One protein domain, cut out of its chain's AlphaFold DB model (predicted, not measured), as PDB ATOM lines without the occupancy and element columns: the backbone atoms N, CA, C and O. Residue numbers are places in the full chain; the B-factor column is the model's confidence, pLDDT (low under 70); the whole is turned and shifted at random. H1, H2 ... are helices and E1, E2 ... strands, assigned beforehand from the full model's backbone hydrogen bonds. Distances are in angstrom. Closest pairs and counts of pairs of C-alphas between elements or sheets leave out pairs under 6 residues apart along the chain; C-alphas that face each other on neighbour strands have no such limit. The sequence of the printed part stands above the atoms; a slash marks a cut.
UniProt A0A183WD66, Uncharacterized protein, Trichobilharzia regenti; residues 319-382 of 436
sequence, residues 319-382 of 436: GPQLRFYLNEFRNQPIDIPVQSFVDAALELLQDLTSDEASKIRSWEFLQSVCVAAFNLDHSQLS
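AT A GLANCE: This is residues 319 to 382 of the 436 residues of an uncharacterized protein of Trichobilharzia regenti (UniProt A0A183WD66). A small two-stranded hairpin, E1 and E2, leads into a helical hairpin in which H2 folds back on H1, and residues 374 to 382, with the short H3, stick out as a free tail. The printed part has 64 residues, with E1, E2, H1, H2 and H3 in that order, an antiparallel sheet and the class mostly helix. It is loose, with a radius of gyration of the C-alphas of 14.6 A and spans of 42 by 30 by 22 A.

HOW THE PARTS SIT: E1, residues 321 to 324, and E2, residues 334 to 337, are antiparallel at 154 degrees; N 322 and O 336 are within hydrogen-bond range at 2.9 A. H1, residues 339 to 350, touches residues 358 to 366 alone of H2, residues 356 to 373; the closest C-alphas, of Ala 345 and Ser 362, are 4.8 A apart. H1 and H2 run opposite ways at a steep tilt of 40 degrees. H3, residues 378 to 382, touches no helix. Every O i to N i+4 pair in H1, H2 and H3 is within hydrogen-bond range.

IN THESE COORDINATES: E1 begins at C-alpha 321 (-21.823, 9.586, -42.684). H1 measures 16.6 A and H2 25.8 A. H3 ends at C-alpha 382 (-30.017, -6.722, -28.535).

THE WHOLE: The farthest C-alphas, of Asn 331 and Leu 352, are 43.1 A apart. The printed part has no cut and no long link. pLDDT is under 70 at residues 319 to 320 and 371 to 382.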
ATOM      1  N   GLY A 319     -19.304  10.302 -48.807       65.62
ATOM      2  CA  GLY A 319     -19.015   8.968 -48.300       65.62
ATOM      3  C   GLY A 319     -20.015   8.520 -47.223       65.62
ATOM      4  O   GLY A 319     -21.092   9.111 -47.077       65.62
ATOM      5  N   PRO A 320     -19.691   7.469 -46.451       69.94
ATOM      6  CA  PRO A 320     -20.478   7.095 -45.280       69.94
ATOM      7  C   PRO A 320     -20.463   8.225 -44.238       69.94
ATOM      8  O   PRO A 320     -19.413   8.786 -43.918       69.94
ATOM      9  N   GLN A 321     -21.640   8.544 -43.694       75.00
ATOM     10  CA  GLN A 321     -21.823   9.586 -42.684       75.00
ATOM     11  C   GLN A 321     -22.236   8.980 -41.343       75.00
ATOM     12  O   GLN A 321     -23.095   8.099 -41.281       75.00
ATOM     13  N   LEU A 322     -21.649   9.483 -40.260       73.62
ATOM     14  CA  LEU A 322     -22.092   9.204 -38.901       73.62
ATOM     15  C   LEU A 322     -23.139  10.233 -38.498       73.62
ATOM     16  O   LEU A 322     -22.842  11.425 -38.410       73.62
ATOM     17  N   ARG A 323     -24.346   9.748 -38.213       76.19
ATOM     18  CA  ARG A 323     -25.447  10.551 -37.686       76.19
ATOM     19  C   ARG A 323     -25.496  10.449 -36.168       76.19
ATOM     20  O   ARG A 323     -25.623   9.349 -35.632       76.19
ATOM     21  N   PHE A 324     -25.481  11.579 -35.471       75.62
ATOM     22  CA  PHE A 324     -25.706  11.623 -34.025       75.62
ATOM     23  C   PHE A 324     -26.654  12.753 -33.629       75.62
ATOM     24  O   PHE A 324     -26.857  13.726 -34.355       75.62
ATOM     25  N   TYR A 325     -27.247  12.605 -32.448       78.94
ATOM     26  CA  TYR A 325     -28.196  13.550 -31.880       78.94
ATOM     27  C   TYR A 325     -27.579  14.179 -30.640       78.94
ATOM     28  O   TYR A 325     -27.255  13.482 -29.678       78.94
ATOM     29  N   LEU A 326     -27.420  15.500 -30.651       78.62
ATOM     30  CA  LEU A 326     -27.035  16.222 -29.445       78.62
ATOM     31  C   LEU A 326     -28.225  16.281 -28.486       78.62
ATOM     32  O   LEU A 326     -29.371  16.453 -28.906       78.62
ATOM     33  N   ASN A 327     -27.950  16.190 -27.184       80.88
ATOM     34  CA  ASN A 327     -28.992  16.263 -26.155       80.88
ATOM     35  C   ASN A 327     -29.819  17.555 -26.242       80.88
ATOM     36  O   ASN A 327     -31.015  17.529 -25.957       80.88
ATOM     37  N   GLU A 328     -29.181  18.650 -26.658       84.00
ATOM     38  CA  GLU A 328     -29.774  19.981 -26.826       84.00
ATOM     39  C   GLU A 328     -30.609  20.098 -28.113       84.00
ATOM     40  O   GLU A 328     -31.579  20.851 -28.154       84.00
ATOM     41  N   PHE A 329     -30.298  19.298 -29.139       74.94
ATOM     42  CA  PHE A 329     -30.910  19.357 -30.468       74.94
ATOM     43  C   PHE A 329     -31.419  17.980 -30.914       74.94
ATOM     44  O   PHE A 329     -31.078  17.474 -31.979       74.94
ATOM     45  N   ARG A 330     -32.290  17.360 -30.107       75.75
ATOM     46  CA  ARG A 330     -32.808  15.999 -30.374       75.75
ATOM     47  C   ARG A 330     -33.531  15.837 -31.714       75.75
ATOM     48  O   ARG A 330     -33.608  14.728 -32.225       75.75
ATOM     49  N   ASN A 331     -34.054  16.926 -32.276       82.31
ATOM     50  CA  ASN A 331     -34.794  16.907 -33.542       82.31
ATOM     51  C   ASN A 331     -33.940  17.326 -34.749       82.31
ATOM     52  O   ASN A 331     -34.442  17.323 -35.870       82.31
ATOM     53  N   GLN A 332     -32.675  17.698 -34.535       83.38
ATOM     54  CA  GLN A 332     -31.746  18.082 -35.596       83.38
ATOM     55  C   GLN A 332     -30.508  17.182 -35.509       83.38
ATOM     56  O   GLN A 332     -29.601  17.462 -34.722       83.38
ATOM     57  N   PRO A 333     -30.481  16.068 -36.264       78.81
ATOM     58  CA  PRO A 333     -29.296  15.230 -36.338       78.81
ATOM     59  C   PRO A 333     -28.131  15.992 -36.970       78.81
ATOM     60  O   PRO A 333     -28.326  16.797 -37.882       78.81
ATOM     61  N   ILE A 334     -26.925  15.696 -36.501       79.69
ATOM     62  CA  ILE A 334     -25.682  16.150 -37.116       79.69
ATOM     63  C   ILE A 334     -25.074  14.962 -37.852       79.69
ATOM     64  O   ILE A 334     -24.864  13.904 -37.257       79.69
ATOM     65  N   ASP A 335     -24.786  15.167 -39.135       79.62
ATOM     66  CA  ASP A 335     -24.149  14.186 -40.003       79.62
ATOM     67  C   ASP A 335     -22.688  14.593 -40.221       79.62
ATOM     68  O   ASP A 335     -22.403  15.692 -40.703       79.62
ATOM     69  N   ILE A 336     -21.753  13.720 -39.844       78.94
ATOM     70  CA  ILE A 336     -20.314  13.936 -40.036       78.94
ATOM     71  C   ILE A 336     -19.776  12.930 -41.061       78.94
ATOM     72  O   ILE A 336     -19.993  11.728 -40.890       78.94
ATOM     73  N   PRO A 337     -19.051  13.382 -42.104       79.56
ATOM     74  CA  PRO A 337     -18.408  12.482 -43.057       79.56
ATOM     75  C   PRO A 337     -17.284  11.693 -42.379       79.56
ATOM     76  O   PRO A 337     -16.436  12.260 -41.694       79.56
ATOM     77  N   VAL A 338     -17.277  10.376 -42.577       81.56
ATOM     78  CA  VAL A 338     -16.346   9.446 -41.912       81.56
ATOM     79  C   VAL A 338     -15.023   9.311 -42.669       81.56
ATOM     80  O   VAL A 338     -14.006   8.965 -42.076       81.56
ATOM     81  N   GLN A 339     -15.022   9.602 -43.970       80.81
ATOM     82  CA  GLN A 339     -13.893   9.348 -44.866       80.81
ATOM     83  C   GLN A 339     -12.588  10.009 -44.401       80.81
ATOM     84  O   GLN A 339     -11.571   9.333 -44.295       80.81
ATOM     85  N   SER A 340     -12.630  11.286 -44.015       80.50
ATOM     86  CA  SER A 340     -11.450  12.004 -43.512       80.50
ATOM     87  C   SER A 340     -10.869  11.389 -42.233       80.50
ATOM     88  O   SER A 340      -9.658  11.424 -42.025       80.50
ATOM     89  N   PHE A 341     -11.711  10.796 -41.382       83.81
ATOM     90  CA  PHE A 341     -11.266  10.096 -40.177       83.81
ATOM     91  C   PHE A 341     -10.675   8.724 -40.497       83.81
ATOM     92  O   PHE A 341      -9.741   8.297 -39.823       83.81
ATOM     93  N   VAL A 342     -11.194   8.039 -41.519       85.06
ATOM     94  CA  VAL A 342     -10.632   6.772 -42.010       85.06
ATOM     95  C   VAL A 342      -9.247   7.008 -42.598       85.06
ATOM     96  O   VAL A 342      -8.312   6.309 -42.215       85.06
ATOM     97  N   ASP A 343      -9.097   8.028 -43.442       84.38
ATOM     98  CA  ASP A 343      -7.810   8.397 -44.034       84.38
ATOM     99  C   ASP A 343      -6.791   8.753 -42.938       84.38
ATOM    100  O   ASP A 343      -5.701   8.182 -42.897       84.38
ATOM    101  N   ALA A 344      -7.178   9.585 -41.964       85.88
ATOM    102  CA  ALA A 344      -6.322   9.935 -40.828       85.88
ATOM    103  C   ALA A 344      -5.951   8.722 -39.951       85.88
ATOM    104  O   ALA A 344      -4.819   8.610 -39.475       85.88
ATOM    105  N   ALA A 345      -6.887   7.794 -39.723       87.56
ATOM    106  CA  ALA A 345      -6.622   6.576 -38.961       87.56
ATOM    107  C   ALA A 345      -5.651   5.642 -39.697       87.56
ATOM    108  O   ALA A 345      -4.774   5.053 -39.062       87.56
ATOM    109  N   LEU A 346      -5.770   5.529 -41.023       87.19
ATOM    110  CA  LEU A 346      -4.844   4.763 -41.856       87.19
ATOM    111  C   LEU A 346      -3.447   5.391 -41.870       87.19
ATOM    112  O   LEU A 346      -2.467   4.667 -41.694       87.19
ATOM    113  N   GLU A 347      -3.348   6.714 -42.013       86.06
ATOM    114  CA  GLU A 347      -2.073   7.438 -41.935       86.06
ATOM    115  C   GLU A 347      -1.379   7.214 -40.582       86.06
ATOM    116  O   GLU A 347      -0.200   6.860 -40.545       86.06
ATOM    117  N   LEU A 348      -2.116   7.312 -39.467       88.88
ATOM    118  CA  LEU A 348      -1.584   7.067 -38.119       88.88
ATOM    119  C   LEU A 348      -1.092   5.631 -37.905       88.88
ATOM    120  O   LEU A 348      -0.106   5.423 -37.194       88.88
ATOM    121  N   LEU A 349      -1.770   4.641 -38.494       86.38
ATOM    122  CA  LEU A 349      -1.363   3.235 -38.421       86.38
ATOM    123  C   LEU A 349      -0.117   2.944 -39.264       86.38
ATOM    124  O   LEU A 349       0.687   2.087 -38.891       86.38
ATOM    125  N   GLN A 350       0.042   3.639 -40.393       81.38
ATOM    126  CA  GLN A 350       1.215   3.524 -41.262       81.38
ATOM    127  C   GLN A 350       2.432   4.272 -40.710       81.38
ATOM    128  O   GLN A 350       3.569   3.895 -41.008       81.38
ATOM    129  N   ASP A 351       2.214   5.301 -39.891       79.88
ATOM    130  CA  ASP A 351       3.283   6.037 -39.235       79.88
ATOM    131  C   ASP A 351       4.035   5.156 -38.219       79.88
ATOM    132  O   ASP A 351       3.483   4.566 -37.287       79.88
ATOM    133  N   LEU A 352       5.351   5.057 -38.396       75.44
ATOM    134  CA  LEU A 352       6.233   4.308 -37.503       75.44
ATOM    135  C   LEU A 352       6.518   5.069 -36.203       75.44
ATOM    136  O   LEU A 352       6.925   4.443 -35.227       75.44
ATOM    137  N   THR A 353       6.308   6.387 -36.188       80.62
ATOM    138  CA  THR A 353       6.647   7.271 -35.064       80.62
ATOM    139  C   THR A 353       5.490   7.532 -34.102       80.62
ATOM    140  O   THR A 353       5.727   8.009 -32.992       80.62
ATOM    141  N   SER A 354       4.261   7.183 -34.489       85.12
ATOM    142  CA  SER A 354       3.072   7.372 -33.662       85.12
ATOM    143  C   SER A 354       3.043   6.426 -32.455       85.12
ATOM    144  O   SER A 354       3.562   5.303 -32.484       85.12
ATOM    145  N   ASP A 355       2.438   6.899 -31.363       88.62
ATOM    146  CA  ASP A 355       2.337   6.161 -30.109       88.62
ATOM    147  C   ASP A 355       1.396   4.954 -30.221       88.62
ATOM    148  O   ASP A 355       0.399   4.962 -30.945       88.62
ATOM    149  N   GLU A 356       1.696   3.907 -29.451       87.75
ATOM    150  CA  GLU A 356       0.934   2.657 -29.467       87.75
ATOM    151  C   GLU A 356      -0.545   2.870 -29.107       87.75
ATOM    152  O   GLU A 356      -1.424   2.267 -29.718       87.75
ATOM    153  N   ALA A 357      -0.847   3.787 -28.181       86.62
ATOM    154  CA  ALA A 357      -2.222   4.066 -27.776       86.62
ATOM    155  C   ALA A 357      -3.040   4.716 -28.905       86.62
ATOM    156  O   ALA A 357      -4.203   4.365 -29.098       86.62
ATOM    157  N   SER A 358      -2.452   5.639 -29.671       85.69
ATOM    158  CA  SER A 358      -3.098   6.202 -30.861       85.69
ATOM    159  C   SER A 358      -3.300   5.151 -31.944       85.69
ATOM    160  O   SER A 358      -4.382   5.105 -32.519       85.69
ATOM    161  N   LYS A 359      -2.337   4.245 -32.158       85.75
ATOM    162  CA  LYS A 359      -2.499   3.123 -33.100       85.75
ATOM    163  C   LYS A 359      -3.651   2.204 -32.706       85.75
ATOM    164  O   LYS A 359      -4.465   1.861 -33.557       85.75
ATOM    165  N   ILE A 360      -3.755   1.848 -31.424       83.56
ATOM    166  CA  ILE A 360      -4.864   1.030 -30.912       83.56
ATOM    167  C   ILE A 360      -6.201   1.742 -31.154       83.56
ATOM    168  O   ILE A 360      -7.099   1.145 -31.738       83.56
ATOM    169  N   ARG A 361      -6.315   3.032 -30.809       80.50
ATOM    170  CA  ARG A 361      -7.545   3.812 -31.038       80.50
ATOM    171  C   ARG A 361      -7.913   3.923 -32.519       80.50
ATOM    172  O   ARG A 361      -9.082   3.779 -32.866       80.50
ATOM    173  N   SER A 362      -6.938   4.165 -33.394       87.25
ATOM    174  CA  SER A 362      -7.152   4.214 -34.846       87.25
ATOM    175  C   SER A 362      -7.617   2.864 -35.389       87.25
ATOM    176  O   SER A 362      -8.522   2.815 -36.219       87.25
ATOM    177  N   TRP A 363      -7.055   1.761 -34.891       86.12
ATOM    178  CA  TRP A 363      -7.486   0.411 -35.249       86.12
ATOM    179  C   TRP A 363      -8.910   0.104 -34.768       86.12
ATOM    180  O   TRP A 363      -9.733  -0.344 -35.562       86.12
ATOM    181  N   GLU A 364      -9.231   0.400 -33.507       79.56
ATOM    182  CA  GLU A 364     -10.582   0.247 -32.946       79.56
ATOM    183  C   GLU A 364     -11.612   1.081 -33.720       79.56
ATOM    184  O   GLU A 364     -12.712   0.608 -34.018       79.56
ATOM    185  N   PHE A 365     -11.244   2.305 -34.108       82.12
ATOM    186  CA  PHE A 365     -12.079   3.154 -34.948       82.12
ATOM    187  C   PHE A 365     -12.350   2.505 -36.310       82.12
ATOM    188  O   PHE A 365     -13.513   2.358 -36.687       82.12
ATOM    189  N   LEU A 366     -11.318   2.040 -37.023       83.94
ATOM    190  CA  LEU A 366     -11.497   1.363 -38.313       83.94
ATOM    191  C   LEU A 366     -12.348   0.095 -38.185       83.94
ATOM    192  O   LEU A 366     -13.235  -0.130 -39.008       83.94
ATOM    193  N   GLN A 367     -12.147  -0.693 -37.124       78.50
ATOM    194  CA  GLN A 367     -13.003  -1.841 -36.824       78.50
ATOM    195  C   GLN A 367     -14.466  -1.418 -36.654       78.50
ATOM    196  O   GLN A 367     -15.352  -2.043 -37.238       78.50
ATOM    197  N   SER A 368     -14.729  -0.340 -35.911       73.25
ATOM    198  CA  SER A 368     -16.088   0.166 -35.692       73.25
ATOM    199  C   SER A 368     -16.759   0.645 -36.986       73.25
ATOM    200  O   SER A 368     -17.941   0.373 -37.198       73.25
ATOM    201  N   VAL A 369     -16.001   1.271 -37.894       76.50
ATOM    202  CA  VAL A 369     -16.488   1.704 -39.212       76.50
ATOM    203  C   VAL A 369     -16.826   0.500 -40.091       76.50
ATOM    204  O   VAL A 369     -17.899   0.470 -40.694       76.50
ATOM    205  N   CYS A 370     -15.975  -0.532 -40.119       75.69
ATOM    206  CA  CYS A 370     -16.280  -1.779 -40.828       75.69
ATOM    207  C   CYS A 370     -17.540  -2.458 -40.274       75.69
ATOM    208  O   CYS A 370     -18.348  -2.972 -41.040       75.69
ATOM    209  N   VAL A 371     -17.738  -2.430 -38.954       67.69
ATOM    210  CA  VAL A 371     -18.926  -2.998 -38.295       67.69
ATOM    211  C   VAL A 371     -20.188  -2.229 -38.656       67.69
ATOM    212  O   VAL A 371     -21.193  -2.839 -39.013       67.69
ATOM    213  N   ALA A 372     -20.131  -0.900 -38.606       68.12
ATOM    214  CA  ALA A 372     -21.239  -0.047 -39.012       68.12
ATOM    215  C   ALA A 372     -21.624  -0.281 -40.483       68.12
ATOM    216  O   ALA A 372     -22.809  -0.291 -40.814       68.12
ATOM    217  N   ALA A 373     -20.643  -0.552 -41.352       69.00
ATOM    218  CA  ALA A 373     -20.881  -0.865 -42.759       69.00
ATOM    219  C   ALA A 373     -21.636  -2.192 -42.980       69.00
ATOM    220  O   ALA A 373     -22.336  -2.322 -43.983       69.00
ATOM    221  N   PHE A 374     -21.557  -3.155 -42.051       66.31
ATOM    222  CA  PHE A 374     -22.333  -4.402 -42.134       66.31
ATOM    223  C   PHE A 374     -23.830  -4.214 -41.833       66.31
ATOM    224  O   PHE A 374     -24.590  -5.155 -42.044       66.31
ATOM    225  N   ASN A 375     -24.258  -3.028 -41.367       59.16
ATOM    226  CA  ASN A 375     -25.655  -2.667 -41.090       59.16
ATOM    227  C   ASN A 375     -26.432  -3.790 -40.373       59.16
ATOM    228  O   ASN A 375     -27.494  -4.225 -40.817       59.16
ATOM    229  N   LEU A 376     -25.841  -4.320 -39.296       59.25
ATOM    230  CA  LEU A 376     -26.420  -5.418 -38.525       59.25
ATOM    231  C   LEU A 376     -27.725  -4.940 -37.878       59.25
ATOM    232  O   LEU A 376     -27.703  -4.047 -37.029       59.25
ATOM    233  N   ASP A 377     -28.854  -5.540 -38.262       51.41
ATOM    234  CA  ASP A 377     -30.165  -5.210 -37.701       51.41
ATOM    235  C   ASP A 377     -30.121  -5.260 -36.163       51.41
ATOM    236  O   ASP A 377     -29.882  -6.306 -35.546       51.41
ATOM    237  N   HIS A 378     -30.394  -4.112 -35.528       48.91
ATOM    238  CA  HIS A 378     -30.385  -3.920 -34.070       48.91
ATOM    239  C   HIS A 378     -31.225  -4.955 -33.293       48.91
ATOM    240  O   HIS A 378     -31.005  -5.161 -32.097       48.91
ATOM    241  N   SER A 379     -32.176  -5.618 -33.959       47.56
ATOM    242  CA  SER A 379     -33.054  -6.634 -33.378       47.56
ATOM    243  C   SER A 379     -32.330  -7.934 -33.005       47.56
ATOM    244  O   SER A 379     -32.687  -8.543 -31.998       47.56
ATOM    245  N   GLN A 380     -31.290  -8.349 -33.740       46.59
ATOM    246  CA  GLN A 380     -30.573  -9.596 -33.438       46.59
ATOM    247  C   GLN A 380     -29.514  -9.413 -32.342       46.59
ATOM    248  O   GLN A 380     -29.401 -10.248 -31.441       46.59
ATOM    249  N   LEU A 381     -28.800  -8.284 -32.352       46.06
ATOM    250  CA  LEU A 381     -27.734  -7.977 -31.388       46.06
ATOM    251  C   LEU A 381     -28.262  -7.710 -29.971       46.06
ATOM    252  O   LEU A 381     -27.676  -8.190 -29.002       46.06
ATOM    253  N   SER A 382     -29.406  -7.025 -29.841       44.47
ATOM    254  CA  SER A 382     -30.017  -6.722 -28.535       44.47
ATOM    255  C   SER A 382     -30.484  -7.965 -27.767       44.47
ATOM    256  O   SER A 382     -30.659  -7.877 -26.550       44.47
TER     257      SER A 382